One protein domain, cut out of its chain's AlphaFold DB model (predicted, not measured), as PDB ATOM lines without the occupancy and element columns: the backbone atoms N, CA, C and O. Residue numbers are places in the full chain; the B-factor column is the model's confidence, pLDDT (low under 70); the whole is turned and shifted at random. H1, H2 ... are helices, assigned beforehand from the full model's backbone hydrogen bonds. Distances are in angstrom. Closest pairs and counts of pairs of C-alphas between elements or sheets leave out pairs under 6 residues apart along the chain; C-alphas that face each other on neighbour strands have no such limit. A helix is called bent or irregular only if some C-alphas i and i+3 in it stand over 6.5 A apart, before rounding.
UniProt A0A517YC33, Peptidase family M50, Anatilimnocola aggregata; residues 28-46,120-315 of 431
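What this domain is: This is residues 28 to 46 and 120 to 315 of the 431 residues of the protein "Peptidase family M50" of Anatilimnocola aggregata (UniProt A0A517YC33). Two helical lobes lie along an elongated model: one is a loosely formed bundle of H2, H3, H4, H5 and H10, with the H3 and H4 hairpin making its far end, and the other is a cluster of crossing helices, H1, H8 and H9, with the arm H7b. H6 and the arm H7a run side by side as a hairpin, and H6 joins the lobes, touching H5 on the one hand and H7b on the other. The printed part has 215 residues, with ten named helices, H1 to H10 in that order, and no named strand; the class is all helix. The whole is only just loose, close to compact, with a radius of gyration of the C-alphas of 20.6 A, and spans 68 by 39 by 33 A.

How they stand to each other: H1, residues 28 to 44, touches H9, residues 277 to 292, closest at the C-alphas of Ser 35 and Pro 277, 4.1 A, at a steep tilt of 68 degrees, only just short of about perpendicular. With residues 32 to 35 alone, H1 only just touches H8, residues 257 to 270, with 3 pairs of C-alphas within 8 A; the closest are those of Phe 32 and Tyr 264, 6.8 A. After the cut, H2, residues 122 to 131, touches H5, residues 178 to 188, opposite ways at a shallow tilt of 26 degrees, closest at the C-alphas of Ile 126 and Val 182, 5.6 A. H3, residues 133 to 147, and H4, residues 155 to 170, form a hairpin at 31 degrees, closest at the C-alphas of Pro 133 and Asn 167, 4.5 A. H10, residues 298 to 315, touches H4 with residues 311 to 315 alone, closest at the C-alphas of Gly 168 and Gly 315, 5.3 A. H10 also touches H5 with residues 301 to 308 alone, closest at the C-alphas of Leu 186 and Thr 301, 5.7 A. H6, residues 192 to 210, forms a hairpin with H5, closest at the C-alphas of Phe 188 and Glu 195, 5.1 A. H7, residues 215 to 244, was assigned as one helix by its hydrogen bonds but is bent, with C-alphas 226 and 229 7.0 A apart; its arms H7a, residues 215 to 226, and H7b, residues 229 to 244, stand at a steep tilt of 38 degrees. H6 and H7a form a hairpin at 22 degrees, closest at the C-alphas of Val 203 and Ala 221, 4.7 A. H7b touches H9, which touches it with residues 286 to 292 alone, closest at the C-alphas of Ala 238 and Ala 291, 4.9 A. H7b and H8 form a hairpin at 25 degrees, closest at the C-alphas of Lys 233 and Ile 270, 6.0 A. H8 and H9 touch, only just about perpendicular at 70.0 degrees, closest at the C-alphas of Leu 263 and Met 284, 5.3 A. Every O i to N i+4 pair is within hydrogen-bond range in H1, H2, H3, H5, H6, H7a, H7b, H8 and H9, against 11 of 12 in H4 and 13 of 14 in H10.

Where its parts are: H1 begins at C-alpha 28, (44.074, -40.637, 25.995), and is 24.4 A long. H3 measures 21.3 A and H4 22.2 A. H5 is only just irregular, with C-alphas 185 and 188 6.7 A apart. H6 measures 26.7 A, H7b 22.7 A and H9 22.0 A. H10, 26.5 A long, ends at C-alpha 315, (28.691, -21.134, -20.405).

The domain as a whole: The two C-alphas farthest apart are those of Asp 29 and Asp 151, 68.1 A. Residues 47 to 119 are not printed, and C-alphas 46 and 120 are 19.1 A apart across the cut. The link from H7 to H8, residues 245 to 256, is long. The mean pLDDT of the printed part is 87.4, and residues 45 to 46 are under 70.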
ATOM      1  N   GLU A  28      44.215 -40.554  27.452       83.62
ATOM      2  CA  GLU A  28      44.074 -40.637  25.995       83.62
ATOM      3  C   GLU A  28      43.045 -41.673  25.527       83.62
ATOM      4  O   GLU A  28      42.367 -41.436  24.525       83.62
ATOM      5  N   ASP A  29      42.909 -42.798  26.233       88.12
ATOM      6  CA  ASP A  29      41.927 -43.836  25.905       88.12
ATOM      7  C   ASP A  29      40.507 -43.358  26.242       88.12
ATOM      8  O   ASP A  29      39.582 -43.579  25.461       88.12
ATOM      9  N   VAL A  30      40.336 -42.615  27.343       90.44
ATOM     10  CA  VAL A  30      39.049 -41.983  27.686       90.44
ATOM     11  C   VAL A  30      38.643 -40.971  26.611       90.44
ATOM     12  O   VAL A  30      37.501 -40.972  26.147       90.44
ATOM     13  N   LEU A  31      39.578 -40.126  26.164       91.50
ATOM     14  CA  LEU A  31      39.306 -39.151  25.105       91.50
ATOM     15  C   LEU A  31      38.983 -39.828  23.764       91.50
ATOM     16  O   LEU A  31      38.113 -39.350  23.028       91.50
ATOM     17  N   PHE A  32      39.652 -40.939  23.451       93.25
ATOM     18  CA  PHE A  32      39.356 -41.755  22.277       93.25
ATOM     19  C   PHE A  32      37.919 -42.287  22.308       93.25
ATOM     20  O   PHE A  32      37.167 -42.036  21.363       93.25
ATOM     21  N   GLU A  33      37.511 -42.938  23.399       92.38
ATOM     22  CA  GLU A  33      36.159 -43.494  23.551       92.38
ATOM     23  C   GLU A  33      35.080 -42.403  23.478       92.38
ATOM     24  O   GLU A  33      34.091 -42.538  22.752       92.38
ATOM     25  N   GLN A  34      35.297 -41.259  24.137       93.25
ATOM     26  CA  GLN A  34      34.378 -40.118  24.052       93.25
ATOM     27  C   GLN A  34      34.258 -39.573  22.622       93.25
ATOM     28  O   GLN A  34      33.162 -39.222  22.171       93.25
ATOM     29  N   SER A  35      35.375 -39.500  21.893       93.12
ATOM     30  CA  SER A  35      35.399 -39.011  20.510       93.12
ATOM     31  C   SER A  35      34.694 -39.981  19.564       93.12
ATOM     32  O   SER A  35      33.953 -39.555  18.674       93.12
ATOM     33  N   LEU A  36      34.876 -41.285  19.783       92.56
ATOM     34  CA  LEU A  36      34.205 -42.345  19.040       92.56
ATOM     35  C   LEU A  36      32.694 -42.327  19.290       92.56
ATOM     36  O   LEU A  36      31.909 -42.368  18.340       92.56
ATOM     37  N   HIS A  37      32.276 -42.184  20.548       91.56
ATOM     38  CA  HIS A  37      30.868 -42.035  20.905       91.56
ATOM     39  C   HIS A  37      30.247 -40.803  20.229       91.56
ATOM     40  O   HIS A  37      29.160 -40.886  19.653       91.56
ATOM     41  N   ALA A  38      30.944 -39.662  20.236       89.44
ATOM     42  CA  ALA A  38      30.479 -38.454  19.560       89.44
ATOM     43  C   ALA A  38      30.370 -38.632  18.034       89.44
ATOM     44  O   ALA A  38      29.403 -38.164  17.431       89.44
ATOM     45  N   ALA A  39      31.320 -39.336  17.410       87.69
ATOM     46  CA  ALA A  39      31.263 -39.661  15.987       87.69
ATOM     47  C   ALA A  39      30.058 -40.557  15.648       87.69
ATOM     48  O   ALA A  39      29.298 -40.257  14.725       87.69
ATOM     49  N   ASN A  40      29.829 -41.608  16.438       89.50
ATOM     50  CA  ASN A  40      28.675 -42.496  16.280       89.50
ATOM     51  C   ASN A  40      27.353 -41.721  16.395       89.50
ATOM     52  O   ASN A  40      26.495 -41.824  15.516       89.50
ATOM     53  N   ALA A  41      27.227 -40.864  17.413       86.56
ATOM     54  CA  ALA A  41      26.047 -40.025  17.607       86.56
ATOM     55  C   ALA A  41      25.810 -39.055  16.430       86.56
ATOM     56  O   ALA A  41      24.670 -38.854  16.005       86.56
ATOM     57  N   ALA A  42      26.875 -38.474  15.867       82.75
ATOM     58  CA  ALA A  42      26.776 -37.564  14.728       82.75
ATOM     59  C   ALA A  42      26.241 -38.264  13.466       82.75
ATOM     60  O   ALA A  42      25.382 -37.710  12.778       82.75
ATOM     61  N   ILE A  43      26.685 -39.494  13.187       78.31
ATOM     62  CA  ILE A  43      26.220 -40.293  12.040       78.31
ATOM     63  C   ILE A  43      24.739 -40.677  12.183       78.31
ATOM     64  O   ILE A  43      23.980 -40.653  11.203       78.31
ATOM     65  N   GLU A  44      24.327 -41.022  13.405       76.06
ATOM     66  CA  GLU A  44      22.967 -41.466  13.722       76.06
ATOM     67  C   GLU A  44      21.952 -40.325  13.743       76.06
ATOM     68  O   GLU A  44      20.783 -40.528  13.403       76.06
ATOM     69  N   SER A  45      22.390 -39.111  14.077       66.62
ATOM     70  CA  SER A  45      21.495 -37.962  14.114       66.62
ATOM     71  C   SER A  45      20.851 -37.699  12.730       66.62
ATOM     72  O   SER A  45      21.531 -37.678  11.689       66.62
ATOM     73  N   PRO A  46      19.513 -37.540  12.652       54.66
ATOM     74  CA  PRO A  46      18.874 -37.116  11.415       54.66
ATOM     75  C   PRO A  46      19.375 -35.710  11.058       54.66
ATOM     76  O   PRO A  46      19.599 -34.903  11.966       54.66
ATOM     77  N   VAL A 120      29.513 -44.430  -1.688       74.50
ATOM     78  CA  VAL A 120      29.251 -43.973  -3.063       74.50
ATOM     79  C   VAL A 120      30.531 -44.068  -3.907       74.50
ATOM     80  O   VAL A 120      31.536 -43.442  -3.565       74.50
ATOM     81  N   PRO A 121      30.525 -44.795  -5.041       83.00
ATOM     82  CA  PRO A 121      31.615 -44.720  -6.003       83.00
ATOM     83  C   PRO A 121      31.756 -43.286  -6.522       83.00
ATOM     84  O   PRO A 121      30.767 -42.702  -6.966       83.00
ATOM     85  N   ALA A 122      32.971 -42.733  -6.558       85.81
ATOM     86  CA  ALA A 122      33.164 -41.327  -6.934       85.81
ATOM     87  C   ALA A 122      32.591 -40.971  -8.314       85.81
ATOM     88  O   ALA A 122      32.174 -39.842  -8.530       85.81
ATOM     89  N   TRP A 123      32.534 -41.919  -9.257       88.75
ATOM     90  CA  TRP A 123      31.920 -41.676 -10.565       88.75
ATOM     91  C   TRP A 123      30.410 -41.411 -10.473       88.75
ATOM     92  O   TRP A 123      29.904 -40.600 -11.239       88.75
ATOM     93  N   GLN A 124      29.693 -42.049  -9.538       91.44
ATOM     94  CA  GLN A 124      28.269 -41.777  -9.309       91.44
ATOM     95  C   GLN A 124      28.095 -40.389  -8.714       91.44
ATOM     96  O   GLN A 124      27.255 -39.629  -9.178       91.44
ATOM     97  N   GLU A 125      28.933 -40.039  -7.738       90.31
ATOM     98  CA  GLU A 125      28.927 -38.712  -7.127       90.31
ATOM     99  C   GLU A 125      29.218 -37.619  -8.167       90.31
ATOM    100  O   GLU A 125      28.483 -36.641  -8.238       90.31
ATOM    101  N   ILE A 126      30.200 -37.821  -9.055       93.56
ATOM    102  CA  ILE A 126      30.477 -36.904 -10.174       93.56
ATOM    103  C   ILE A 126      29.254 -36.761 -11.086       93.56
ATOM    104  O   ILE A 126      28.915 -35.647 -11.471       93.56
ATOM    105  N   VAL A 127      28.572 -37.858 -11.428       95.50
ATOM    106  CA  VAL A 127      27.365 -37.788 -12.266       95.50
ATOM    107  C   VAL A 127      26.252 -37.016 -11.558       95.50
ATOM    108  O   VAL A 127      25.638 -36.161 -12.185       95.50
ATOM    109  N   VAL A 128      26.018 -37.243 -10.261       93.88
ATOM    110  CA  VAL A 128      25.047 -36.459  -9.473       93.88
ATOM    111  C   VAL A 128      25.410 -34.977  -9.474       93.88
ATOM    112  O   VAL A 128      24.532 -34.146  -9.696       93.88
ATOM    113  N   LEU A 129      26.687 -34.646  -9.261       92.12
ATOM    114  CA  LEU A 129      27.185 -33.270  -9.247       92.12
ATOM    115  C   LEU A 129      27.057 -32.584 -10.607       92.12
ATOM    116  O   LEU A 129      26.843 -31.385 -10.652       92.12
ATOM    117  N   LEU A 130      27.172 -33.320 -11.715       96.25
ATOM    118  CA  LEU A 130      26.984 -32.780 -13.063       96.25
ATOM    119  C   LEU A 130      25.505 -32.702 -13.466       96.25
ATOM    120  O   LEU A 130      25.127 -31.824 -14.238       96.25
ATOM    121  N   LEU A 131      24.649 -33.576 -12.934       96.44
ATOM    122  CA  LEU A 131      23.213 -33.548 -13.215       96.44
ATOM    123  C   LEU A 131      22.524 -32.281 -12.704       96.44
ATOM    124  O   LEU A 131      21.466 -31.965 -13.226       96.44
ATOM    125  N   GLY A 132      23.108 -31.548 -11.753       92.19
ATOM    126  CA  GLY A 132      22.628 -30.217 -11.376       92.19
ATOM    127  C   GLY A 132      22.864 -29.159 -12.464       92.19
ATOM    128  O   GLY A 132      21.908 -28.654 -13.053       92.19
ATOM    129  N   PRO A 133      24.128 -28.830 -12.794       94.19
ATOM    130  CA  PRO A 133      24.453 -27.762 -13.729       94.19
ATOM    131  C   PRO A 133      24.148 -28.080 -15.199       94.19
ATOM    132  O   PRO A 133      23.732 -27.192 -15.946       94.19
ATOM    133  N   LEU A 134      24.351 -29.322 -15.653       97.06
ATOM    134  CA  LEU A 134      24.283 -29.637 -17.085       97.06
ATOM    135  C   LEU A 134      22.906 -29.414 -17.722       97.06
ATOM    136  O   LEU A 134      22.875 -28.808 -18.792       97.06
ATOM    137  N   PRO A 135      21.772 -29.845 -17.133       97.19
ATOM    138  CA  PRO A 135      20.466 -29.653 -17.760       97.19
ATOM    139  C   PRO A 135      20.147 -28.181 -18.008       97.19
ATOM    140  O   PRO A 135      19.708 -27.822 -19.100       97.19
ATOM    141  N   GLY A 136      20.421 -27.318 -17.027       94.94
ATOM    142  CA  GLY A 136      20.196 -25.884 -17.171       94.94
ATOM    143  C   GLY A 136      21.145 -25.246 -18.187       94.94
ATOM    144  O   GLY A 136      20.713 -24.443 -19.010       94.94
ATOM    145  N   LEU A 137      22.413 -25.660 -18.203       95.44
ATOM    146  CA  LEU A 137      23.396 -25.161 -19.161       95.44
ATOM    147  C   LEU A 137      23.069 -25.567 -20.609       95.44
ATOM    148  O   LEU A 137      23.137 -24.737 -21.517       95.44
ATOM    149  N   ILE A 138      22.675 -26.826 -20.825       97.12
ATOM    150  CA  ILE A 138      22.244 -27.343 -22.131       97.12
ATOM    151  C   ILE A 138      20.984 -26.608 -22.584       97.12
ATOM    152  O   ILE A 138      20.942 -26.122 -23.711       97.12
ATOM    153  N   LEU A 139      19.984 -26.470 -21.707       97.56
ATOM    154  CA  LEU A 139      18.748 -25.760 -22.029       97.56
ATOM    155  C   LEU A 139      19.021 -24.299 -22.403       97.56
ATOM    156  O   LEU A 139      18.538 -23.840 -23.434       97.56
ATOM    157  N   GLY A 140      19.831 -23.587 -21.616       95.94
ATOM    158  CA  GLY A 140      20.213 -22.204 -21.908       95.94
ATOM    159  C   GLY A 140      20.928 -22.077 -23.254       95.94
ATOM    160  O   GLY A 140      20.588 -21.210 -24.054       95.94
ATOM    161  N   THR A 141      21.846 -23.000 -23.545       95.50
ATOM    162  CA  THR A 141      22.561 -23.059 -24.828       95.50
ATOM    163  C   THR A 141      21.606 -23.291 -26.000       95.50
ATOM    164  O   THR A 141      21.658 -22.570 -26.994       95.50
ATOM    165  N   VAL A 142      20.706 -24.272 -25.891       96.94
ATOM    166  CA  VAL A 142      19.729 -24.591 -26.943       96.94
ATOM    167  C   VAL A 142      18.792 -23.410 -27.188       96.94
ATOM    168  O   VAL A 142      18.601 -23.017 -28.337       96.94
ATOM    169  N   LEU A 143      18.254 -22.803 -26.128       96.38
ATOM    170  CA  LEU A 143      17.384 -21.630 -26.236       96.38
ATOM    171  C   LEU A 143      18.115 -20.435 -26.859       96.38
ATOM    172  O   LEU A 143      17.541 -19.738 -27.694       96.38
ATOM    173  N   PHE A 144      19.387 -20.225 -26.509       94.19
ATOM    174  CA  PHE A 144      20.198 -19.176 -27.115       94.19
ATOM    175  C   PHE A 144      20.336 -19.363 -28.628       94.19
ATOM    176  O   PHE A 144      20.044 -18.442 -29.387       94.19
ATOM    177  N   PHE A 145      20.745 -20.548 -29.089       93.62
ATOM    178  CA  PHE A 145      20.949 -20.781 -30.521       93.62
ATOM    179  C   PHE A 145      19.641 -20.887 -31.312       93.62
ATOM    180  O   PHE A 145      19.636 -20.537 -32.490       93.62
ATOM    181  N   ALA A 146      18.544 -21.320 -30.683       94.56
ATOM    182  CA  ALA A 146      17.235 -21.409 -31.324       94.56
ATOM    183  C   ALA A 146      16.570 -20.039 -31.519       94.56
ATOM    184  O   ALA A 146      15.963 -19.803 -32.560       94.56
ATOM    185  N   PHE A 147      16.673 -19.143 -30.530       92.62
ATOM    186  CA  PHE A 147      15.927 -17.878 -30.528       92.62
ATOM    187  C   PHE A 147      16.793 -16.630 -30.691       92.62
ATOM    188  O   PHE A 147      16.245 -15.574 -30.989       92.62
ATOM    189  N   ARG A 148      18.112 -16.729 -30.470       89.56
ATOM    190  CA  ARG A 148      19.065 -15.603 -30.497       89.56
ATOM    191  C   ARG A 148      18.507 -14.354 -29.796       89.56
ATOM    192  O   ARG A 148      18.399 -13.303 -30.422       89.56
ATOM    193  N   PRO A 149      18.096 -14.442 -28.515       87.19
ATOM    194  CA  PRO A 149      17.550 -13.284 -27.825       87.19
ATOM    195  C   PRO A 149      18.639 -12.216 -27.693       87.19
ATOM    196  O   PRO A 149      19.701 -12.481 -27.133       87.19
ATOM    197  N   THR A 150      18.373 -11.015 -28.200       82.31
ATOM    198  CA  THR A 150      19.357  -9.920 -28.220       82.31
ATOM    199  C   THR A 150      18.927  -8.691 -27.438       82.31
ATOM    200  O   THR A 150      19.740  -7.809 -27.191       82.31
ATOM    201  N   ASP A 151      17.665  -8.626 -27.012       83.19
ATOM    202  CA  ASP A 151      17.187  -7.557 -26.147       83.19
ATOM    203  C   ASP A 151      17.334  -7.954 -24.678       83.19
ATOM    204  O   ASP A 151      16.604  -8.815 -24.187       83.19
ATOM    205  N   SER A 152      18.251  -7.303 -23.960       77.81
ATOM    206  CA  SER A 152      18.526  -7.579 -22.538       77.81
ATOM    207  C   SER A 152      17.302  -7.468 -21.617       77.81
ATOM    208  O   SER A 152      17.247  -8.097 -20.558       77.81
ATOM    209  N   LYS A 153      16.287  -6.700 -22.030       81.00
ATOM    210  CA  LYS A 153      15.021  -6.540 -21.301       81.00
ATOM    211  C   LYS A 153      14.024  -7.675 -21.558       81.00
ATOM    212  O   LYS A 153      13.083  -7.825 -20.783       81.00
ATOM    213  N   SER A 154      14.229  -8.485 -22.597       87.44
ATOM    214  CA  SER A 154      13.372  -9.626 -22.920       87.44
ATOM    215  C   SER A 154      13.474 -10.726 -21.863       87.44
ATOM    216  O   SER A 154      14.559 -11.070 -21.391       87.44
ATOM    217  N   LEU A 155      12.337 -11.354 -21.555       88.62
ATOM    218  CA  LEU A 155      12.282 -12.509 -20.658       88.62
ATOM    219  C   LEU A 155      13.113 -13.685 -21.158       88.62
ATOM    220  O   LEU A 155      13.730 -14.377 -20.353       88.62
ATOM    221  N   MET A 156      13.164 -13.892 -22.476       91.75
ATOM    222  CA  MET A 156      13.974 -14.957 -23.065       91.75
ATOM    223  C   MET A 156      15.465 -14.700 -22.824       91.75
ATOM    224  O   MET A 156      16.186 -15.621 -22.447       91.75
ATOM    225  N   PHE A 157      15.922 -13.449 -22.975       89.25
ATOM    226  CA  PHE A 157      17.309 -13.084 -22.682       89.25
ATOM    227  C   PHE A 157      17.640 -13.336 -21.210       89.25
ATOM    228  O   PHE A 157      18.639 -13.985 -20.910       89.25
ATOM    229  N   GLN A 158      16.781 -12.874 -20.297       87.75
ATOM    230  CA  GLN A 158      16.973 -13.054 -18.855       87.75
ATOM    231  C   GLN A 158      16.995 -14.534 -18.457       87.75
ATOM    232  O   GLN A 158      17.870 -14.944 -17.700       87.75
ATOM    233  N   LEU A 159      16.086 -15.349 -19.005       91.75
ATOM    234  CA  LEU A 159      16.049 -16.791 -18.766       91.75
ATOM    235  C   LEU A 159      17.335 -17.479 -19.246       91.75
ATOM    236  O   LEU A 159      17.944 -18.222 -18.480       91.75
ATOM    237  N   VAL A 160      17.762 -17.222 -20.487       93.12
ATOM    238  CA  VAL A 160      19.000 -17.792 -21.046       93.12
ATOM    239  C   VAL A 160      20.212 -17.361 -20.224       93.12
ATOM    240  O   VAL A 160      21.025 -18.203 -19.843       93.12
ATOM    241  N   ALA A 161      20.310 -16.069 -19.902       86.94
ATOM    242  CA  ALA A 161      21.398 -15.530 -19.100       86.94
ATOM    243  C   ALA A 161      21.448 -16.186 -17.711       86.94
ATOM    244  O   ALA A 161      22.523 -16.590 -17.282       86.94
ATOM    245  N   MET A 162      20.308 -16.366 -17.031       85.25
ATOM    246  CA  MET A 162      20.251 -17.042 -15.727       85.25
ATOM    247  C   MET A 162      20.602 -18.529 -15.820       85.25
ATOM    248  O   MET A 162      21.388 -19.012 -15.006       85.25
ATOM    249  N   LEU A 163      20.064 -19.248 -16.811       90.81
ATOM    250  CA  LEU A 163      20.384 -20.657 -17.057       90.81
ATOM    251  C   LEU A 163      21.887 -20.853 -17.260       90.81
ATOM    252  O   LEU A 163      22.478 -21.755 -16.676       90.81
ATOM    253  N   VAL A 164      22.525 -19.999 -18.055       89.69
ATOM    254  CA  VAL A 164      23.956 -20.119 -18.331       89.69
ATOM    255  C   VAL A 164      24.803 -19.641 -17.153       89.69
ATOM    256  O   VAL A 164      25.731 -20.342 -16.751       89.69
ATOM    257  N   ALA A 165      24.483 -18.485 -16.568       81.38
ATOM    258  CA  ALA A 165      25.278 -17.890 -15.501       81.38
ATOM    259  C   ALA A 165      25.230 -18.715 -14.210       81.38
ATOM    260  O   ALA A 165      26.285 -18.998 -13.649       81.38
ATOM    261  N   LEU A 166      24.045 -19.146 -13.756       83.94
ATOM    262  CA  LEU A 166      23.906 -19.915 -12.512       83.94
ATOM    263  C   LEU A 166      24.614 -21.268 -12.623       83.94
ATOM    264  O   LEU A 166      25.423 -21.626 -11.768       83.94
ATOM    265  N   ASN A 167      24.355 -22.006 -13.703       88.19
ATOM    266  CA  ASN A 167      24.939 -23.333 -13.884       88.19
ATOM    267  C   ASN A 167      26.438 -23.263 -14.213       88.19
ATOM    268  O   ASN A 167      27.212 -24.077 -13.715       88.19
ATOM    269  N   GLY A 168      26.870 -22.263 -14.988       85.81
ATOM    270  CA  GLY A 168      28.287 -21.994 -15.236       85.81
ATOM    271  C   GLY A 168      29.038 -21.596 -13.964       85.81
ATOM    272  O   GLY A 168      30.149 -22.074 -13.737       85.81
ATOM    273  N   PHE A 169      28.417 -20.796 -13.092       79.12
ATOM    274  CA  PHE A 169      28.973 -20.455 -11.784       79.12
ATOM    275  C   PHE A 169      29.137 -21.699 -10.908       79.12
ATOM    276  O   PHE A 169      30.218 -21.910 -10.369       79.12
ATOM    277  N   ASN A 170      28.131 -22.578 -10.834       83.50
ATOM    278  CA  ASN A 170      28.242 -23.832 -10.079       83.50
ATOM    279  C   ASN A 170      29.296 -24.797 -10.642       83.50
ATOM    280  O   ASN A 170      29.831 -25.616  -9.898       83.50
ATOM    281  N   LEU A 171      29.674 -24.670 -11.916       89.88
ATOM    282  CA  LEU A 171      30.793 -25.412 -12.498       89.88
ATOM    283  C   LEU A 171      32.167 -24.822 -12.164       89.88
ATOM    284  O   LEU A 171      33.165 -25.450 -12.515       89.88
ATOM    285  N   LEU A 172      32.276 -23.682 -11.474       82.75
ATOM    286  CA  LEU A 172      33.577 -23.173 -11.048       82.75
ATOM    287  C   LEU A 172      34.293 -24.199 -10.147       82.75
ATOM    288  O   LEU A 172      33.674 -24.774  -9.248       82.75
ATOM    289  N   PRO A 173      35.604 -24.426 -10.344       86.06
ATOM    290  CA  PRO A 173      36.418 -25.387  -9.586       86.06
ATOM    291  C   PRO A 173      36.728 -24.923  -8.143       86.06
ATOM    292  O   PRO A 173      37.855 -25.028  -7.663       86.06
ATOM    293  N   LEU A 174      35.732 -24.393  -7.430       72.25
ATOM    294  CA  LEU A 174      35.848 -23.821  -6.090       72.25
ATOM    295  C   LEU A 174      34.869 -24.518  -5.144       72.25
ATOM    296  O   LEU A 174      33.677 -24.566  -5.407       72.25
ATOM    297  N   ILE A 175      35.349 -25.044  -4.019       72.25
ATOM    298  CA  ILE A 175      34.474 -25.559  -2.952       72.25
ATOM    299  C   ILE A 175      33.827 -24.342  -2.263       72.25
ATOM    300  O   ILE A 175      34.570 -23.419  -1.921       72.25
ATOM    301  N   PRO A 176      32.493 -24.302  -2.048       70.56
ATOM    302  CA  PRO A 176      31.551 -25.433  -1.981       70.56
ATOM    303  C   PRO A 176      30.785 -25.809  -3.265       70.56
ATOM    304  O   PRO A 176      29.958 -26.723  -3.183       70.56
ATOM    305  N   LEU A 177      31.050 -25.152  -4.399       81.75
ATOM    306  CA  LEU A 177      30.344 -25.337  -5.677       81.75
ATOM    307  C   LEU A 177      30.563 -26.740  -6.263       81.75
ATOM    308  O   LEU A 177      31.556 -27.413  -5.950       81.75
ATOM    309  N   ASP A 178      29.664 -27.168  -7.149       88.56
ATOM    310  CA  ASP A 178      29.687 -28.515  -7.732       88.56
ATOM    311  C   ASP A 178      30.970 -28.795  -8.502       88.56
ATOM    312  O   ASP A 178      31.585 -29.844  -8.318       88.56
ATOM    313  N   GLY A 179      31.436 -27.839  -9.307       88.06
ATOM    314  CA  GLY A 179      32.685 -27.949 -10.053       88.06
ATOM    315  C   GLY A 179      33.892 -28.152  -9.141       88.06
ATOM    316  O   GLY A 179      34.769 -28.963  -9.440       88.06
ATOM    317  N   GLY A 180      33.912 -27.499  -7.977       86.25
ATOM    318  CA  GLY A 180      34.928 -27.715  -6.950       86.25
ATOM    319  C   GLY A 180      34.905 -29.137  -6.393       86.25
ATOM    320  O   GLY A 180      35.960 -29.750  -6.222       86.25
ATOM    321  N   ARG A 181      33.711 -29.694  -6.155       88.81
ATOM    322  CA  ARG A 181      33.539 -31.083  -5.697       88.81
ATOM    323  C   ARG A 181      33.924 -32.092  -6.782       88.81
ATOM    324  O   ARG A 181      34.653 -33.037  -6.492       88.81
ATOM    325  N   VAL A 182      33.539 -31.848  -8.036       92.81
ATOM    326  CA  VAL A 182      33.941 -32.659  -9.199       92.81
ATOM    327  C   VAL A 182      35.467 -32.680  -9.329       92.81
ATOM    328  O   VAL A 182      36.073 -33.753  -9.364       92.81
ATOM    329  N   MET A 183      36.118 -31.514  -9.306       91.38
ATOM    330  CA  MET A 183      37.580 -31.410  -9.378       91.38
ATOM    331  C   MET A 183      38.275 -32.045  -8.173       91.38
ATOM    332  O   MET A 183      39.351 -32.637  -8.317       91.38
ATOM    333  N   ASN A 184      37.642 -32.003  -6.998       87.62
ATOM    334  CA  ASN A 184      38.142 -32.694  -5.818       87.62
ATOM    335  C   ASN A 184      38.194 -34.217  -6.017       87.62
ATOM    336  O   ASN A 184      39.226 -34.844  -5.765       87.62
ATOM    337  N   LEU A 185      37.108 -34.801  -6.532       88.69
ATOM    338  CA  LEU A 185      36.998 -36.238  -6.804       88.69
ATOM    339  C   LEU A 185      37.946 -36.708  -7.917       88.69
ATOM    340  O   LEU A 185      38.503 -37.810  -7.826       88.69
ATOM    341  N   LEU A 186      38.156 -35.871  -8.939       90.25
ATOM    342  CA  LEU A 186      38.988 -36.181 -10.105       90.25
ATOM    343  C   LEU A 186      40.491 -35.994  -9.850       90.25
ATOM    344  O   LEU A 186      41.284 -36.886 -10.174       90.25
ATOM    345  N   ILE A 187      40.897 -34.856  -9.278       88.69
ATOM    346  CA  ILE A 187      42.303 -34.421  -9.226       88.69
ATOM    347  C   ILE A 187      42.789 -34.236  -7.786       88.69
ATOM    348  O   ILE A 187      43.792 -34.842  -7.395       88.69
ATOM    349  N   PHE A 188      42.111 -33.411  -6.986       85.12
ATOM    350  CA  PHE A 188      42.699 -32.902  -5.739       85.12
ATOM    351  C   PHE A 188      42.891 -33.971  -4.663       85.12
ATOM    352  O   PHE A 188      43.922 -33.982  -3.992       85.12
ATOM    353  N   ARG A 189      42.009 -34.973  -4.584       81.38
ATOM    354  CA  ARG A 189      42.205 -36.117  -3.675       81.38
ATOM    355  C   ARG A 189      43.475 -36.918  -3.956       81.38
ATOM    356  O   ARG A 189      44.101 -37.439  -3.032       81.38
ATOM    357  N   ARG A 190      43.893 -37.015  -5.222       82.69
ATOM    358  CA  ARG A 190      45.148 -37.689  -5.600       82.69
ATOM    359  C   ARG A 190      46.365 -36.834  -5.309       82.69
ATOM    360  O   ARG A 190      47.417 -37.359  -4.937       82.69
ATOM    361  N   HIS A 191      46.211 -35.527  -5.480       86.19
ATOM    362  CA  HIS A 191      47.280 -34.552  -5.368       86.19
ATOM    363  C   HIS A 191      46.833 -33.368  -4.499       86.19
ATOM    364  O   HIS A 191      46.558 -32.297  -5.039       86.19
ATOM    365  N   PRO A 192      46.838 -33.510  -3.156       85.25
ATOM    366  CA  PRO A 192      46.442 -32.427  -2.248       85.25
ATOM    367  C   PRO A 192      47.235 -31.128  -2.452       85.25
ATOM    368  O   PRO A 192      46.734 -30.036  -2.220       85.25
ATOM    369  N   ALA A 193      48.480 -31.229  -2.931       87.44
ATOM    370  CA  ALA A 193      49.294 -30.064  -3.274       87.44
ATOM    371  C   ALA A 193      48.722 -29.260  -4.459       87.44
ATOM    372  O   ALA A 193      48.776 -28.035  -4.433       87.44
ATOM    373  N   LEU A 194      48.139 -29.923  -5.468       86.75
ATOM    374  CA  LEU A 194      47.497 -29.231  -6.593       86.75
ATOM    375  C   LEU A 194      46.262 -28.455  -6.136       86.75
ATOM    376  O   LEU A 194      46.009 -27.374  -6.657       86.75
ATOM    377  N   GLU A 195      45.535 -28.964  -5.138       85.88
ATOM    378  CA  GLU A 195      44.417 -28.242  -4.522       85.88
ATOM    379  C   GLU A 195      44.876 -26.915  -3.921       85.88
ATOM    380  O   GLU A 195      44.261 -25.879  -4.150       85.88
ATOM    381  N   VAL A 196      45.981 -26.941  -3.170       86.94
ATOM    382  CA  VAL A 196      46.551 -25.750  -2.532       86.94
ATOM    383  C   VAL A 196      46.978 -24.735  -3.581       86.94
ATOM    384  O   VAL A 196      46.590 -23.575  -3.489       86.94
ATOM    385  N   VAL A 197      47.723 -25.172  -4.600       88.88
ATOM    386  CA  VAL A 197      48.163 -24.300  -5.698       88.88
ATOM    387  C   VAL A 197      46.957 -23.661  -6.386       88.88
ATOM    388  O   VAL A 197      46.910 -22.443  -6.536       88.88
ATOM    389  N   PHE A 198      45.947 -24.464  -6.732       87.94
ATOM    390  CA  PHE A 198      44.725 -23.979  -7.364       87.94
ATOM    391  C   PHE A 198      43.995 -22.945  -6.494       87.94
ATOM    392  O   PHE A 198      43.631 -21.869  -6.969       87.94
ATOM    393  N   LYS A 199      43.823 -23.239  -5.200       86.50
ATOM    394  CA  LYS A 199      43.166 -22.337  -4.248       86.50
ATOM    395  C   LYS A 199      43.941 -21.034  -4.050       86.50
ATOM    396  O   LYS A 199      43.310 -19.992  -3.953       86.50
ATOM    397  N   ILE A 200      45.275 -21.067  -4.038       90.06
ATOM    398  CA  ILE A 200      46.103 -19.853  -3.969       90.06
ATOM    399  C   ILE A 200      45.863 -18.978  -5.204       90.06
ATOM    400  O   ILE A 200      45.600 -17.787  -5.054       90.06
ATOM    401  N   PHE A 201      45.882 -19.553  -6.412       89.75
ATOM    402  CA  PHE A 201      45.576 -18.797  -7.632       89.75
ATOM    403  C   PHE A 201      44.157 -18.218  -7.619       89.75
ATOM    404  O   PHE A 201      43.969 -17.065  -8.000       89.75
ATOM    405  N   ALA A 202      43.171 -18.974  -7.130       85.56
ATOM    406  CA  ALA A 202      41.803 -18.485  -6.978       85.56
ATOM    407  C   ALA A 202      41.706 -17.318  -5.980       85.56
ATOM    408  O   ALA A 202      41.068 -16.313  -6.284       85.56
ATOM    409  N   VAL A 203      42.373 -17.415  -4.824       89.06
ATOM    410  CA  VAL A 203      42.447 -16.334  -3.827       89.06
ATOM    411  C   VAL A 203      43.083 -15.085  -4.432       89.06
ATOM    412  O   VAL A 203      42.540 -13.999  -4.263       89.06
ATOM    413  N   LEU A 204      44.190 -15.226  -5.169       91.38
ATOM    414  CA  LEU A 204      44.852 -14.102  -5.836       91.38
ATOM    415  C   LEU A 204      43.949 -13.451  -6.892       91.38
ATOM    416  O   LEU A 204      43.837 -12.229  -6.924       91.38
ATOM    417  N   GLY A 205      43.270 -14.253  -7.717       87.00
ATOM    418  CA  GLY A 205      42.326 -13.754  -8.717       87.00
ATOM    419  C   GLY A 205      41.141 -13.015  -8.088       87.00
ATOM    420  O   GLY A 205      40.821 -11.903  -8.502       87.00
ATOM    421  N   LEU A 206      40.529 -13.588  -7.047       82.06
ATOM    422  CA  LEU A 206      39.434 -12.951  -6.310       82.06
ATOM    423  C   LEU A 206      39.889 -11.676  -5.592       82.06
ATOM    424  O   LEU A 206      39.161 -10.690  -5.608       82.06
ATOM    425  N   ALA A 207      41.088 -11.667  -5.008       88.19
ATOM    426  CA  ALA A 207      41.656 -10.484  -4.370       88.19
ATOM    427  C   ALA A 207      41.932  -9.366  -5.387       88.19
ATOM    428  O   ALA A 207      41.615  -8.212  -5.115       88.19
ATOM    429  N   LEU A 208      42.450  -9.698  -6.576       90.19
ATOM    430  CA  LEU A 208      42.653  -8.728  -7.654       90.19
ATOM    431  C   LEU A 208      41.321  -8.137  -8.133       90.19
ATOM    432  O   LEU A 208      41.210  -6.927  -8.301       90.19
ATOM    433  N   LEU A 209      40.292  -8.973  -8.296       81.69
ATOM    434  CA  LEU A 209      38.943  -8.505  -8.620       81.69
ATOM    435  C   LEU A 209      38.316  -7.702  -7.477       81.69
ATOM    436  O   LEU A 209      37.544  -6.790  -7.736       81.69
ATOM    437  N   ALA A 210      38.650  -7.976  -6.217       85.62
ATOM    438  CA  ALA A 210      38.148  -7.194  -5.091       85.62
ATOM    439  C   ALA A 210      38.642  -5.736  -5.127       85.62
ATOM    440  O   ALA A 210      37.915  -4.838  -4.701       85.62
ATOM    441  N   ILE A 211      39.833  -5.483  -5.695       89.94
ATOM    442  CA  ILE A 211      40.388  -4.128  -5.869       89.94
ATOM    443  C   ILE A 211      39.492  -3.264  -6.772       89.94
ATOM    444  O   ILE A 211      39.468  -2.047  -6.610       89.94
ATOM    445  N   THR A 212      38.690  -3.861  -7.664       84.75
ATOM    446  CA  THR A 212      37.754  -3.107  -8.521       84.75
ATOM    447  C   THR A 212      36.530  -2.564  -7.771       84.75
ATOM    448  O   THR A 212      35.701  -1.885  -8.370       84.75
ATOM    449  N   GLY A 213      36.425  -2.814  -6.457       78.31
ATOM    450  CA  GLY A 213      35.438  -2.196  -5.563       78.31
ATOM    451  C   GLY A 213      34.488  -3.176  -4.871       78.31
ATOM    452  O   GLY A 213      33.649  -2.753  -4.078       78.31
ATOM    453  N   SER A 214      34.602  -4.484  -5.127       77.44
ATOM    454  CA  SER A 214      33.714  -5.484  -4.519       77.44
ATOM    455  C   SER A 214      34.288  -6.067  -3.226       77.44
ATOM    456  O   SER A 214      35.075  -7.016  -3.233       77.44
ATOM    457  N   ILE A 215      33.817  -5.544  -2.090       78.38
ATOM    458  CA  ILE A 215      34.165  -6.036  -0.743       78.38
ATOM    459  C   ILE A 215      33.822  -7.527  -0.584       78.38
ATOM    460  O   ILE A 215      34.559  -8.269   0.065       78.38
ATOM    461  N   ILE A 216      32.734  -7.988  -1.208       73.38
ATOM    462  CA  ILE A 216      32.271  -9.382  -1.124       73.38
ATOM    463  C   ILE A 216      33.323 -10.342  -1.694       73.38
ATOM    464  O   ILE A 216      33.628 -11.353  -1.062       73.38
ATOM    465  N   LEU A 217      33.927 -10.008  -2.841       74.81
ATOM    466  CA  LEU A 217      34.987 -10.829  -3.438       74.81
ATOM    467  C   LEU A 217      36.228 -10.886  -2.538       74.81
ATOM    468  O   LEU A 217      36.836 -11.947  -2.392       74.81
ATOM    469  N   GLY A 218      36.559  -9.772  -1.875       79.75
ATOM    470  CA  GLY A 218      37.655  -9.708  -0.907       79.75
ATOM    471  C   GLY A 218      37.408 -10.589   0.320       79.75
ATOM    472  O   GLY A 218      38.290 -11.345   0.728       79.75
ATOM    473  N   LEU A 219      36.189 -10.562   0.868       76.56
ATOM    474  CA  LEU A 219      35.791 -11.440   1.973       76.56
ATOM    475  C   LEU A 219      35.830 -12.919   1.568       76.56
ATOM    476  O   LEU A 219      36.348 -13.743   2.324       76.56
ATOM    477  N   MET A 220      35.345 -13.266   0.370       73.62
ATOM    478  CA  MET A 220      35.442 -14.634  -0.154       73.62
ATOM    479  C   MET A 220      36.900 -15.096  -0.263       73.62
ATOM    480  O   MET A 220      37.224 -16.193   0.192       73.62
ATOM    481  N   ALA A 221      37.789 -14.252  -0.802       83.69
ATOM    482  CA  ALA A 221      39.217 -14.549  -0.896       83.69
ATOM    483  C   ALA A 221      39.845 -14.789   0.489       83.69
ATOM    484  O   ALA A 221      40.597 -15.747   0.675       83.69
ATOM    485  N   PHE A 222      39.493 -13.967   1.481       85.25
ATOM    486  CA  PHE A 222      39.994 -14.081   2.851       85.25
ATOM    487  C   PHE A 222      39.574 -15.390   3.537       85.25
ATOM    488  O   PHE A 222      40.426 -16.127   4.040       85.25
ATOM    489  N   PHE A 223      38.280 -15.729   3.525       79.25
ATOM    490  CA  PHE A 223      37.800 -16.981   4.125       79.25
ATOM    491  C   PHE A 223      38.363 -18.213   3.413       79.25
ATOM    492  O   PHE A 223      38.716 -19.203   4.060       79.25
ATOM    493  N   MET A 224      38.504 -18.143   2.088       82.94
ATOM    494  CA  MET A 224      39.120 -19.207   1.306       82.94
ATOM    495  C   MET A 224      40.587 -19.417   1.703       82.94
ATOM    496  O   MET A 224      40.991 -20.561   1.904       82.94
ATOM    497  N   LEU A 225      41.355 -18.336   1.884       89.81
ATOM    498  CA  LEU A 225      42.757 -18.383   2.308       89.81
ATOM    499  C   LEU A 225      42.927 -19.064   3.674       89.81
ATOM    500  O   LEU A 225      43.774 -19.946   3.820       89.81
ATOM    501  N   ILE A 226      42.084 -18.714   4.651       88.56
ATOM    502  CA  ILE A 226      42.112 -19.317   5.995       88.56
ATOM    503  C   ILE A 226      41.795 -20.819   5.950       88.56
ATOM    504  O   ILE A 226      42.338 -21.591   6.740       88.56
ATOM    505  N   GLY A 227      40.954 -21.266   5.013       84.81
ATOM    506  CA  GLY A 227      40.584 -22.677   4.867       84.81
ATOM    507  C   GLY A 227      41.673 -23.581   4.267       84.81
ATOM    508  O   GLY A 227      41.599 -24.804   4.419       84.81
ATOM    509  N   ILE A 228      42.691 -23.021   3.597       88.75
ATOM    510  CA  ILE A 228      43.711 -23.798   2.864       88.75
ATOM    511  C   ILE A 228      44.524 -24.733   3.779       88.75
ATOM    512  O   ILE A 228      44.604 -25.924   3.460       88.75
ATOM    513  N   PRO A 229      45.107 -24.277   4.910       90.56
ATOM    514  CA  PRO A 229      45.936 -25.138   5.753       90.56
ATOM    515  C   PRO A 229      45.158 -26.326   6.328       90.56
ATOM    516  O   PRO A 229      45.681 -27.441   6.376       90.56
ATOM    517  N   TYR A 230      43.903 -26.099   6.732       87.62
ATOM    518  CA  TYR A 230      43.032 -27.155   7.241       87.62
ATOM    519  C   TYR A 230      42.729 -28.201   6.164       87.62
ATOM    520  O   TYR A 230      42.947 -29.391   6.391       87.62
ATOM    521  N   GLY A 231      42.308 -27.756   4.973       86.06
ATOM    522  CA  GLY A 231      42.016 -28.649   3.850       86.06
ATOM    523  C   GLY A 231      43.225 -29.490   3.435       86.06
ATOM    524  O   GLY A 231      43.104 -30.703   3.270       86.06
ATOM    525  N   TYR A 232      44.414 -28.878   3.358       89.94
ATOM    526  CA  TYR A 232      45.653 -29.594   3.041       89.94
ATOM    527  C   TYR A 232      45.991 -30.663   4.085       89.94
ATOM    528  O   TYR A 232      46.299 -31.801   3.724       89.94
ATOM    529  N   LYS A 233      45.911 -30.326   5.381       91.44
ATOM    530  CA  LYS A 233      46.156 -31.287   6.462       91.44
ATOM    531  C   LYS A 233      45.188 -32.465   6.363       91.44
ATOM    532  O   LYS A 233      45.660 -33.596   6.285       91.44
ATOM    533  N   LEU A 234      43.882 -32.206   6.272       88.31
ATOM    534  CA  LEU A 234      42.849 -33.240   6.161       88.31
ATOM    535  C   LEU A 234      43.103 -34.167   4.959       88.31
ATOM    536  O   LEU A 234      43.251 -35.376   5.132       88.31
ATOM    537  N   ALA A 235      43.291 -33.595   3.766       87.38
ATOM    538  CA  ALA A 235      43.533 -34.355   2.542       87.38
ATOM    539  C   ALA A 235      44.854 -35.145   2.578       87.38
ATOM    540  O   ALA A 235      44.928 -36.282   2.102       87.38
ATOM    541  N   SER A 236      45.913 -34.575   3.162       89.94
ATOM    542  CA  SER A 236      47.208 -35.251   3.294       89.94
ATOM    543  C   SER A 236      47.143 -36.455   4.239       89.94
ATOM    544  O   SER A 236      47.723 -37.497   3.924       89.94
ATOM    545  N   ARG A 237      46.414 -36.343   5.362       92.44
ATOM    546  CA  ARG A 237      46.239 -37.434   6.330       92.44
ATOM    547  C   ARG A 237      45.306 -38.511   5.795       92.44
ATOM    548  O   ARG A 237      45.680 -39.677   5.840       92.44
ATOM    549  N   ALA A 238      44.192 -38.136   5.166       88.00
ATOM    550  CA  ALA A 238      43.305 -39.083   4.488       88.00
ATOM    551  C   ALA A 238      44.051 -39.894   3.409       88.00
ATOM    552  O   ALA A 238      43.884 -41.108   3.299       88.00
ATOM    553  N   ARG A 239      44.950 -39.251   2.646       87.94
ATOM    554  CA  ARG A 239      45.788 -39.944   1.652       87.94
ATOM    555  C   ARG A 239      46.776 -40.928   2.286       87.94
ATOM    556  O   ARG A 239      47.019 -41.978   1.694       87.94
ATOM    557  N   ARG A 240      47.378 -40.591   3.433       89.69
ATOM    558  CA  ARG A 240      48.262 -41.511   4.176       89.69
ATOM    559  C   ARG A 240      47.475 -42.696   4.719       89.69
ATOM    560  O   ARG A 240      47.858 -43.825   4.445       89.69
ATOM    561  N   LEU A 241      46.325 -42.431   5.340       89.19
ATOM    562  CA  LEU A 241      45.429 -43.463   5.850       89.19
ATOM    563  C   LEU A 241      45.028 -44.455   4.754       89.19
ATOM    564  O   LEU A 241      45.128 -45.655   4.946       89.19
ATOM    565  N   ARG A 242      44.682 -43.971   3.558       86.75
ATOM    566  CA  ARG A 242      44.360 -44.834   2.412       86.75
ATOM    567  C   ARG A 242      45.535 -45.690   1.918       86.75
ATOM    568  O   ARG A 242      45.318 -46.731   1.307       86.75
ATOM    569  N   ARG A 243      46.781 -45.241   2.107       86.62
ATOM    570  CA  ARG A 243      47.972 -46.046   1.777       86.62
ATOM    571  C   ARG A 243      48.225 -47.124   2.827       86.62
ATOM    572  O   ARG A 243      48.668 -48.203   2.456       86.62
ATOM    573  N   GLU A 244      47.956 -46.814   4.091       88.31
ATOM    574  CA  GLU A 244      48.076 -47.740   5.224       88.31
ATOM    575  C   GLU A 244      46.962 -48.793   5.215       88.31
ATOM    576  O   GLU A 244      47.234 -49.970   5.429       88.31
ATOM    577  N   PHE A 245      45.739 -48.385   4.864       85.94
ATOM    578  CA  PHE A 245      44.549 -49.228   4.772       85.94
ATOM    579  C   PHE A 245      43.944 -49.149   3.356       85.94
ATOM    580  O   PHE A 245      42.985 -48.406   3.122       85.94
ATOM    581  N   PRO A 246      44.488 -49.901   2.373       78.50
ATOM    582  CA  PRO A 246      43.994 -49.887   0.992       78.50
ATOM    583  C   PRO A 246      42.530 -50.320   0.850       78.50
ATOM    584  O   PRO A 246      41.851 -49.888  -0.082       78.50
ATOM    585  N   THR A 247      42.059 -51.167   1.766       76.94
ATOM    586  CA  THR A 247      40.692 -51.699   1.840       76.94
ATOM    587  C   THR A 247      39.969 -51.185   3.081       76.94
ATOM    588  O   THR A 247      39.307 -51.963   3.762       76.94
ATOM    589  N   ILE A 248      40.118 -49.895   3.403       77.75
ATOM    590  CA  ILE A 248      39.329 -49.287   4.477       77.75
ATOM    591  C   ILE A 248      37.843 -49.515   4.180       77.75
ATOM    592  O   ILE A 248      37.362 -49.209   3.080       77.75
ATOM    593  N   VAL A 249      37.130 -50.118   5.131       76.69
ATOM    594  CA  VAL A 249      35.721 -50.453   4.921       76.69
ATOM    595  C   VAL A 249      34.955 -49.146   4.718       76.69
ATOM    596  O   VAL A 249      35.220 -48.134   5.365       76.69
ATOM    597  N   ALA A 250      34.048 -49.100   3.751       74.56
ATOM    598  CA  ALA A 250      33.304 -47.870   3.501       74.56
ATOM    599  C   ALA A 250      32.199 -47.644   4.546       74.56
ATOM    600  O   ALA A 250      31.740 -46.518   4.734       74.56
ATOM    601  N   GLU A 251      31.789 -48.701   5.247       79.56
ATOM    602  CA  GLU A 251      30.887 -48.616   6.386       79.56
ATOM    603  C   GLU A 251      31.647 -48.239   7.660       79.56
ATOM    604  O   GLU A 251      32.590 -48.911   8.082       79.56
ATOM    605  N   TRP A 252      31.208 -47.150   8.294       80.25
ATOM    606  CA  TRP A 252      31.781 -46.663   9.549       80.25
ATOM    607  C   TRP A 252      31.641 -47.677  10.698       80.25
ATOM    608  O   TRP A 252      32.536 -47.810  11.524       80.25
ATOM    609  N   ARG A 253      30.522 -48.412  10.753       80.50
ATOM    610  CA  ARG A 253      30.232 -49.367  11.839       80.50
ATOM    611  C   ARG A 253      31.063 -50.646  11.774       80.50
ATOM    612  O   ARG A 253      31.196 -51.324  12.783       80.50
ATOM    613  N   GLU A 254      31.604 -50.964  10.605       82.69
ATOM    614  CA  GLU A 254      32.400 -52.171  10.377       82.69
ATOM    615  C   GLU A 254      33.911 -51.904  10.481       82.69
ATOM    616  O   GLU A 254      34.711 -52.794  10.203       82.69
ATOM    617  N   GLN A 255      34.316 -50.688  10.876       84.56
ATOM    618  CA  GLN A 255      35.731 -50.354  11.046       84.56
ATOM    619  C   GLN A 255      36.374 -51.185  12.155       84.56
ATOM    620  O   GLN A 255      35.840 -51.320  13.260       84.56
ATOM    621  N   GLY A 256      37.583 -51.667  11.888       86.69
ATOM    622  CA  GLY A 256      38.415 -52.295  12.903       86.69
ATOM    623  C   GLY A 256      38.921 -51.276  13.928       86.69
ATOM    624  O   GLY A 256      39.173 -50.113  13.615       86.69
ATOM    625  N   LEU A 257      39.171 -51.728  15.161       87.38
ATOM    626  CA  LEU A 257      39.713 -50.875  16.227       87.38
ATOM    627  C   LEU A 257      41.036 -50.191  15.827       87.38
ATOM    628  O   LEU A 257      41.280 -49.046  16.201       87.38
ATOM    629  N   ALA A 258      41.877 -50.871  15.040       87.44
ATOM    630  CA  ALA A 258      43.129 -50.313  14.528       87.44
ATOM    631  C   ALA A 258      42.896 -49.126  13.575       87.44
ATOM    632  O   ALA A 258      43.589 -48.113  13.672       87.44
ATOM    633  N   GLU A 259      41.894 -49.222  12.697       88.44
ATOM    634  CA  GLU A 259      41.513 -48.152  11.768       88.44
ATOM    635  C   GLU A 259      40.951 -46.953  12.539       88.44
ATOM    636  O   GLU A 259      41.364 -45.816  12.312       88.44
ATOM    637  N   LEU A 260      40.070 -47.210  13.515       91.00
ATOM    638  CA  LEU A 260      39.492 -46.183  14.383       91.00
ATOM    639  C   LEU A 260      40.558 -45.454  15.207       91.00
ATOM    640  O   LEU A 260      40.538 -44.222  15.278       91.00
ATOM    641  N   ARG A 261      41.521 -46.180  15.790       91.94
ATOM    642  CA  ARG A 261      42.641 -45.555  16.507       91.94
ATOM    643  C   ARG A 261      43.508 -44.719  15.571       91.94
ATOM    644  O   ARG A 261      43.880 -43.609  15.943       91.94
ATOM    645  N   GLN A 262      43.778 -45.179  14.349       92.38
ATOM    646  CA  GLN A 262      44.551 -44.385  13.393       92.38
ATOM    647  C   GLN A 262      43.799 -43.120  12.948       92.38
ATOM    648  O   GLN A 262      44.390 -42.042  12.859       92.38
ATOM    649  N   LEU A 263      42.488 -43.223  12.716       91.88
ATOM    650  CA  LEU A 263      41.615 -42.082  12.431       91.88
ATOM    651  C   LEU A 263      41.648 -41.051  13.558       91.88
ATOM    652  O   LEU A 263      41.766 -39.857  13.286       91.88
ATOM    653  N   TYR A 264      41.582 -41.506  14.809       93.50
ATOM    654  CA  TYR A 264      41.685 -40.651  15.987       93.50
ATOM    655  C   TYR A 264      43.036 -39.933  16.064       93.50
ATOM    656  O   TYR A 264      43.075 -38.708  16.187       93.50
ATOM    657  N   GLN A 265      44.141 -40.662  15.897       93.19
ATOM    658  CA  GLN A 265      45.486 -40.076  15.909       93.19
ATOM    659  C   GLN A 265      45.650 -39.023  14.804       93.19
ATOM    660  O   GLN A 265      46.114 -37.909  15.045       93.19
ATOM    661  N   TYR A 266      45.173 -39.310  13.590       93.31
ATOM    662  CA  TYR A 266      45.177 -38.323  12.510       93.31
ATOM    663  C   TYR A 266      44.233 -37.143  12.747       93.31
ATOM    664  O   TYR A 266      44.557 -36.030  12.329       93.31
ATOM    665  N   ALA A 267      43.106 -37.341  13.428       91.81
ATOM    666  CA  ALA A 267      42.205 -36.260  13.805       91.81
ATOM    667  C   ALA A 267      42.842 -35.308  14.833       91.81
ATOM    668  O   ALA A 267      42.642 -34.092  14.723       91.81
ATOM    669  N   LEU A 268      43.626 -35.831  15.782       92.44
ATOM    670  CA  LEU A 268      44.414 -35.036  16.731       92.44
ATOM    671  C   LEU A 268      45.552 -34.286  16.033       92.44
ATOM    672  O   LEU A 268      45.737 -33.094  16.256       92.44
ATOM    673  N   ASP A 269      46.261 -34.937  15.116       92.31
ATOM    674  CA  ASP A 269      47.388 -34.343  14.391       92.31
ATOM    675  C   ASP A 269      47.017 -33.106  13.551       92.31
ATOM    676  O   ASP A 269      47.864 -32.249  13.271       92.31
ATOM    677  N   ILE A 270      45.760 -32.995  13.109       89.31
ATOM    678  CA  ILE A 270      45.285 -31.826  12.353       89.31
ATOM    679  C   ILE A 270      45.250 -30.586  13.258       89.31
ATOM    680  O   ILE A 270      45.757 -29.525  12.863       89.31
ATOM    681  N   PHE A 271      44.708 -30.745  14.470       89.88
ATOM    682  CA  PHE A 271      44.623 -29.722  15.512       89.88
ATOM    683  C   PHE A 271      45.073 -30.286  16.867       89.88
ATOM    684  O   PHE A 271      44.232 -30.644  17.691       89.88
ATOM    685  N   PRO A 272      46.391 -30.297  17.137       87.81
ATOM    686  CA  PRO A 272      46.937 -30.945  18.331       87.81
ATOM    687  C   PRO A 272      46.454 -30.351  19.653       87.81
ATOM    688  O   PRO A 272      46.562 -31.017  20.673       87.81
ATOM    689  N   GLN A 273      45.941 -29.119  19.644       88.94
ATOM    690  CA  GLN A 273      45.444 -28.420  20.832       88.94
ATOM    691  C   GLN A 273      43.956 -28.676  21.108       88.94
ATOM    692  O   GLN A 273      43.469 -28.375  22.193       88.94
ATOM    693  N   ASP A 274      43.210 -29.203  20.135       88.94
ATOM    694  CA  ASP A 274      41.777 -29.420  20.288       88.94
ATOM    695  C   ASP A 274      41.521 -30.772  20.957       88.94
ATOM    696  O   ASP A 274      41.749 -31.832  20.372       88.94
ATOM    697  N   ARG A 275      41.063 -30.712  22.209       89.44
ATOM    698  CA  ARG A 275      40.704 -31.866  23.040       89.44
ATOM    699  C   ARG A 275      39.190 -32.059  23.158       89.44
ATOM    700  O   ARG A 275      38.749 -32.845  23.985       89.44
ATOM    701  N   ASN A 276      38.376 -31.354  22.362       92.94
ATOM    702  CA  ASN A 276      36.926 -31.532  22.386       92.94
ATOM    703  C   ASN A 276      36.528 -32.830  21.643       92.94
ATOM    704  O   ASN A 276      36.740 -32.905  20.425       92.94
ATOM    705  N   PRO A 277      35.893 -33.813  22.315       90.44
ATOM    706  CA  PRO A 277      35.544 -35.096  21.700       90.44
ATOM    707  C   PRO A 277      34.640 -34.971  20.467       90.44
ATOM    708  O   PRO A 277      34.805 -35.706  19.496       90.44
ATOM    709  N   ALA A 278      33.715 -34.005  20.449       90.25
ATOM    710  CA  ALA A 278      32.798 -33.807  19.325       90.25
ATOM    711  C   ALA A 278      33.517 -33.302  18.065       90.25
ATOM    712  O   ALA A 278      33.245 -33.761  16.948       90.25
ATOM    713  N   ASN A 279      34.476 -32.389  18.236       91.69
ATOM    714  CA  ASN A 279      35.288 -31.888  17.130       91.69
ATOM    715  C   ASN A 279      36.210 -32.983  16.584       91.69
ATOM    716  O   ASN A 279      36.354 -33.119  15.368       91.69
ATOM    717  N   ILE A 280      36.819 -33.771  17.478       92.38
ATOM    718  CA  ILE A 280      37.667 -34.906  17.104       92.38
ATOM    719  C   ILE A 280      36.839 -35.938  16.334       92.38
ATOM    720  O   ILE A 280      37.225 -36.299  15.224       92.38
ATOM    721  N   GLY A 281      35.670 -36.329  16.848       90.19
ATOM    722  CA  GLY A 281      34.767 -37.263  16.175       90.19
ATOM    723  C   GLY A 281      34.349 -36.785  14.781       90.19
ATOM    724  O   GLY A 281      34.427 -37.540  13.814       90.19
ATOM    725  N   THR A 282      34.024 -35.498  14.628       89.31
ATOM    726  CA  THR A 282      33.700 -34.905  13.315       89.31
ATOM    727  C   THR A 282      34.881 -34.992  12.339       89.31
ATOM    728  O   THR A 282      34.704 -35.296  11.154       89.31
ATOM    729  N   ARG A 283      36.113 -34.769  12.820       92.88
ATOM    730  CA  ARG A 283      37.332 -34.928  12.011       92.88
ATOM    731  C   ARG A 283      37.596 -36.386  11.648       92.88
ATOM    732  O   ARG A 283      37.994 -36.637  10.514       92.88
ATOM    733  N   MET A 284      37.352 -37.329  12.558       92.56
ATOM    734  CA  MET A 284      37.475 -38.764  12.276       92.56
ATOM    735  C   MET A 284      36.522 -39.182  11.152       92.56
ATOM    736  O   MET A 284      36.962 -39.820  10.200       92.56
ATOM    737  N   ILE A 285      35.258 -38.750  11.203       88.81
ATOM    738  CA  ILE A 285      34.278 -39.001  10.132       88.81
ATOM    739  C   ILE A 285      34.767 -38.404   8.809       88.81
ATOM    740  O   ILE A 285      34.810 -39.096   7.797       88.81
ATOM    741  N   SER A 286      35.203 -37.140   8.825       88.38
ATOM    742  CA  SER A 286      35.682 -36.446   7.621       88.38
ATOM    743  C   SER A 286      36.896 -37.148   6.989       88.38
ATOM    744  O   SER A 286      37.000 -37.252   5.765       88.38
ATOM    745  N   LEU A 287      37.821 -37.642   7.822       89.56
ATOM    746  CA  LEU A 287      38.989 -38.411   7.391       89.56
ATOM    747  C   LEU A 287      38.593 -39.764   6.800       89.56
ATOM    748  O   LEU A 287      39.099 -40.128   5.737       89.56
ATOM    749  N   HIS A 288      37.698 -40.493   7.471       89.38
ATOM    750  CA  HIS A 288      37.190 -41.786   7.012       89.38
ATOM    751  C   HIS A 288      36.468 -41.651   5.674       89.38
ATOM    752  O   HIS A 288      36.776 -42.385   4.736       89.38
ATOM    753  N   GLU A 289      35.585 -40.664   5.537       84.06
ATOM    754  CA  GLU A 289      34.842 -40.411   4.305       84.06
ATOM    755  C   GLU A 289      35.791 -40.104   3.142       84.06
ATOM    756  O   GLU A 289      35.674 -40.691   2.063       84.06
ATOM    757  N   GLN A 290      36.791 -39.242   3.356       84.12
ATOM    758  CA  GLN A 290      37.766 -38.891   2.323       84.12
ATOM    759  C   GLN A 290      38.716 -40.051   1.971       84.12
ATOM    760  O   GLN A 290      39.168 -40.138   0.825       84.12
ATOM    761  N   ALA A 291      39.025 -40.936   2.924       85.19
ATOM    762  CA  ALA A 291      39.894 -42.093   2.709       85.19
ATOM    763  C   ALA A 291      39.172 -43.269   2.026       85.19
ATOM    764  O   ALA A 291      39.755 -43.901   1.141       85.19
ATOM    765  N   SER A 292      37.913 -43.530   2.397       80.69
ATOM    766  CA  SER A 292      37.101 -44.659   1.913       80.69
ATOM    767  C   SER A 292      36.548 -44.466   0.505       80.69
ATOM    768  O   SER A 292      36.338 -45.429  -0.236       80.69
ATOM    769  N   THR A 293      36.359 -43.223   0.072       74.81
ATOM    770  CA  THR A 293      35.844 -42.937  -1.268       74.81
ATOM    771  C   THR A 293      36.960 -42.992  -2.323       74.81
ATOM    772  O   THR A 293      37.948 -42.245  -2.330       74.81
ATOM    773  N   SER A 294      36.823 -43.918  -3.273       70.69
ATOM    774  CA  SER A 294      37.814 -44.153  -4.324       70.69
ATOM    775  C   SER A 294      37.615 -43.223  -5.527       70.69
ATOM    776  O   SER A 294      36.537 -43.182  -6.106       70.69
ATOM    777  N   SER A 295      38.656 -42.480  -5.941       77.88
ATOM    778  CA  SER A 295      38.613 -41.710  -7.197       77.88
ATOM    779  C   SER A 295      38.457 -42.645  -8.411       77.88
ATOM    780  O   SER A 295      39.048 -43.731  -8.396       77.88
ATOM    781  N   PRO A 296      37.741 -42.240  -9.481       83.31
ATOM    782  CA  PRO A 296      37.542 -43.070 -10.680       83.31
ATOM    783  C   PRO A 296      38.881 -43.441 -11.319       83.31
ATOM    784  O   PRO A 296      39.789 -42.636 -11.230       83.31
ATOM    785  N   GLY A 297      39.044 -44.572 -12.014       86.12
ATOM    786  CA  GLY A 297      40.317 -44.917 -12.690       86.12
ATOM    787  C   GLY A 297      40.838 -43.835 -13.660       86.12
ATOM    788  O   GLY A 297      40.127 -42.880 -13.966       86.12
ATOM    789  N   ILE A 298      42.073 -43.958 -14.164       87.50
ATOM    790  CA  ILE A 298      42.696 -42.929 -15.036       87.50
ATOM    791  C   ILE A 298      41.817 -42.619 -16.256       87.50
ATOM    792  O   ILE A 298      41.506 -41.456 -16.497       87.50
ATOM    793  N   LEU A 299      41.340 -43.649 -16.964       89.88
ATOM    794  CA  LEU A 299      40.443 -43.484 -18.116       89.88
ATOM    795  C   LEU A 299      39.129 -42.792 -17.735       89.88
ATOM    796  O   LEU A 299      38.714 -41.851 -18.403       89.88
ATOM    797  N   GLY A 300      38.511 -43.203 -16.623       90.44
ATOM    798  CA  GLY A 300      37.307 -42.545 -16.112       90.44
ATOM    799  C   GLY A 300      37.566 -41.086 -15.737       90.44
ATOM    800  O   GLY A 300      36.750 -40.220 -16.021       90.44
ATOM    801  N   THR A 301      38.733 -40.793 -15.163       91.25
ATOM    802  CA  THR A 301      39.141 -39.429 -14.809       91.25
ATOM    803  C   THR A 301      39.286 -38.565 -16.057       91.25
ATOM    804  O   THR A 301      38.758 -37.461 -16.080       91.25
ATOM    805  N   LEU A 302      39.942 -39.072 -17.107       92.75
ATOM    806  CA  LEU A 302      40.075 -38.365 -18.383       92.75
ATOM    807  C   LEU A 302      38.714 -38.115 -19.040       92.75
ATOM    808  O   LEU A 302      38.449 -37.001 -19.479       92.75
ATOM    809  N   PHE A 303      37.834 -39.120 -19.047       95.31
ATOM    810  CA  PHE A 303      36.472 -38.977 -19.562       95.31
ATOM    811  C   PHE A 303      35.697 -37.877 -18.825       95.31
ATOM    812  O   PHE A 303      35.174 -36.959 -19.453       95.31
ATOM    813  N   PHE A 304      35.666 -37.919 -17.491       95.19
ATOM    814  CA  PHE A 304      34.957 -36.910 -16.704       95.19
ATOM    815  C   PHE A 304      35.605 -35.527 -16.787       95.19
ATOM    816  O   PHE A 304      34.879 -34.539 -16.779       95.19
ATOM    817  N   LEU A 305      36.933 -35.430 -16.922       94.19
ATOM    818  CA  LEU A 305      37.605 -34.156 -17.187       94.19
ATOM    819  C   LEU A 305      37.221 -33.584 -18.552       94.19
ATOM    820  O   LEU A 305      37.033 -32.376 -18.654       94.19
ATOM    821  N   MET A 306      37.056 -34.423 -19.578       95.00
ATOM    822  CA  MET A 306      36.572 -33.980 -20.886       95.00
ATOM    823  C   MET A 306      35.134 -33.458 -20.792       95.00
ATOM    824  O   MET A 306      34.851 -32.360 -21.262       95.00
ATOM    825  N   VAL A 307      34.235 -34.204 -20.139       95.56
ATOM    826  CA  VAL A 307      32.836 -33.784 -19.938       95.56
ATOM    827  C   VAL A 307      32.765 -32.484 -19.132       95.56
ATOM    828  O   VAL A 307      32.092 -31.538 -19.543       95.56
ATOM    829  N   TYR A 308      33.486 -32.413 -18.010       95.31
ATOM    830  CA  TYR A 308      33.546 -31.226 -17.163       95.31
ATOM    831  C   TYR A 308      34.146 -30.033 -17.912       95.31
ATOM    832  O   TYR A 308      33.554 -28.962 -17.889       95.31
ATOM    833  N   GLY A 309      35.255 -30.219 -18.631       93.12
ATOM    834  CA  GLY A 309      35.914 -29.170 -19.410       93.12
ATOM    835  C   GLY A 309      35.007 -28.590 -20.494       93.12
ATOM    836  O   GLY A 309      34.810 -27.379 -20.538       93.12
ATOM    837  N   THR A 310      34.383 -29.440 -21.315       93.25
ATOM    838  CA  THR A 310      33.419 -28.995 -22.337       93.25
ATOM    839  C   THR A 310      32.282 -28.188 -21.715       93.25
ATOM    840  O   THR A 310      31.914 -27.130 -22.220       93.25
ATOM    841  N   SER A 311      31.759 -28.650 -20.582       93.50
ATOM    842  CA  SER A 311      30.657 -27.985 -19.884       93.50
ATOM    843  C   SER A 311      31.094 -26.663 -19.250       93.50
ATOM    844  O   SER A 311      30.392 -25.664 -19.347       93.50
ATOM    845  N   PHE A 312      32.289 -26.622 -18.663       92.00
ATOM    846  CA  PHE A 312      32.871 -25.428 -18.059       92.00
ATOM    847  C   PHE A 312      33.030 -24.290 -19.076       92.00
ATOM    848  O   PHE A 312      32.719 -23.144 -18.764       92.00
ATOM    849  N   PHE A 313      33.461 -24.600 -20.304       91.75
ATOM    850  CA  PHE A 313      33.641 -23.597 -21.360       91.75
ATOM    851  C   PHE A 313      32.358 -23.238 -22.114       91.75
ATOM    852  O   PHE A 313      32.297 -22.166 -22.723       91.75
ATOM    853  N   LEU A 314      31.323 -24.079 -22.060       91.81
ATOM    854  CA  LEU A 314      30.067 -23.831 -22.766       91.81
ATOM    855  C   LEU A 314      29.392 -22.538 -22.288       91.81
ATOM    856  O   LEU A 314      28.992 -21.713 -23.107       91.81
ATOM    857  N   GLY A 315      29.334 -22.320 -20.971       85.38
ATOM    858  CA  GLY A 315      28.691 -21.134 -20.405       85.38
ATOM    859  C   GLY A 315      29.363 -19.809 -20.790       85.38
ATOM    860  O   GLY A 315      28.693 -18.945 -21.357       85.38
TER     861      GLY A 315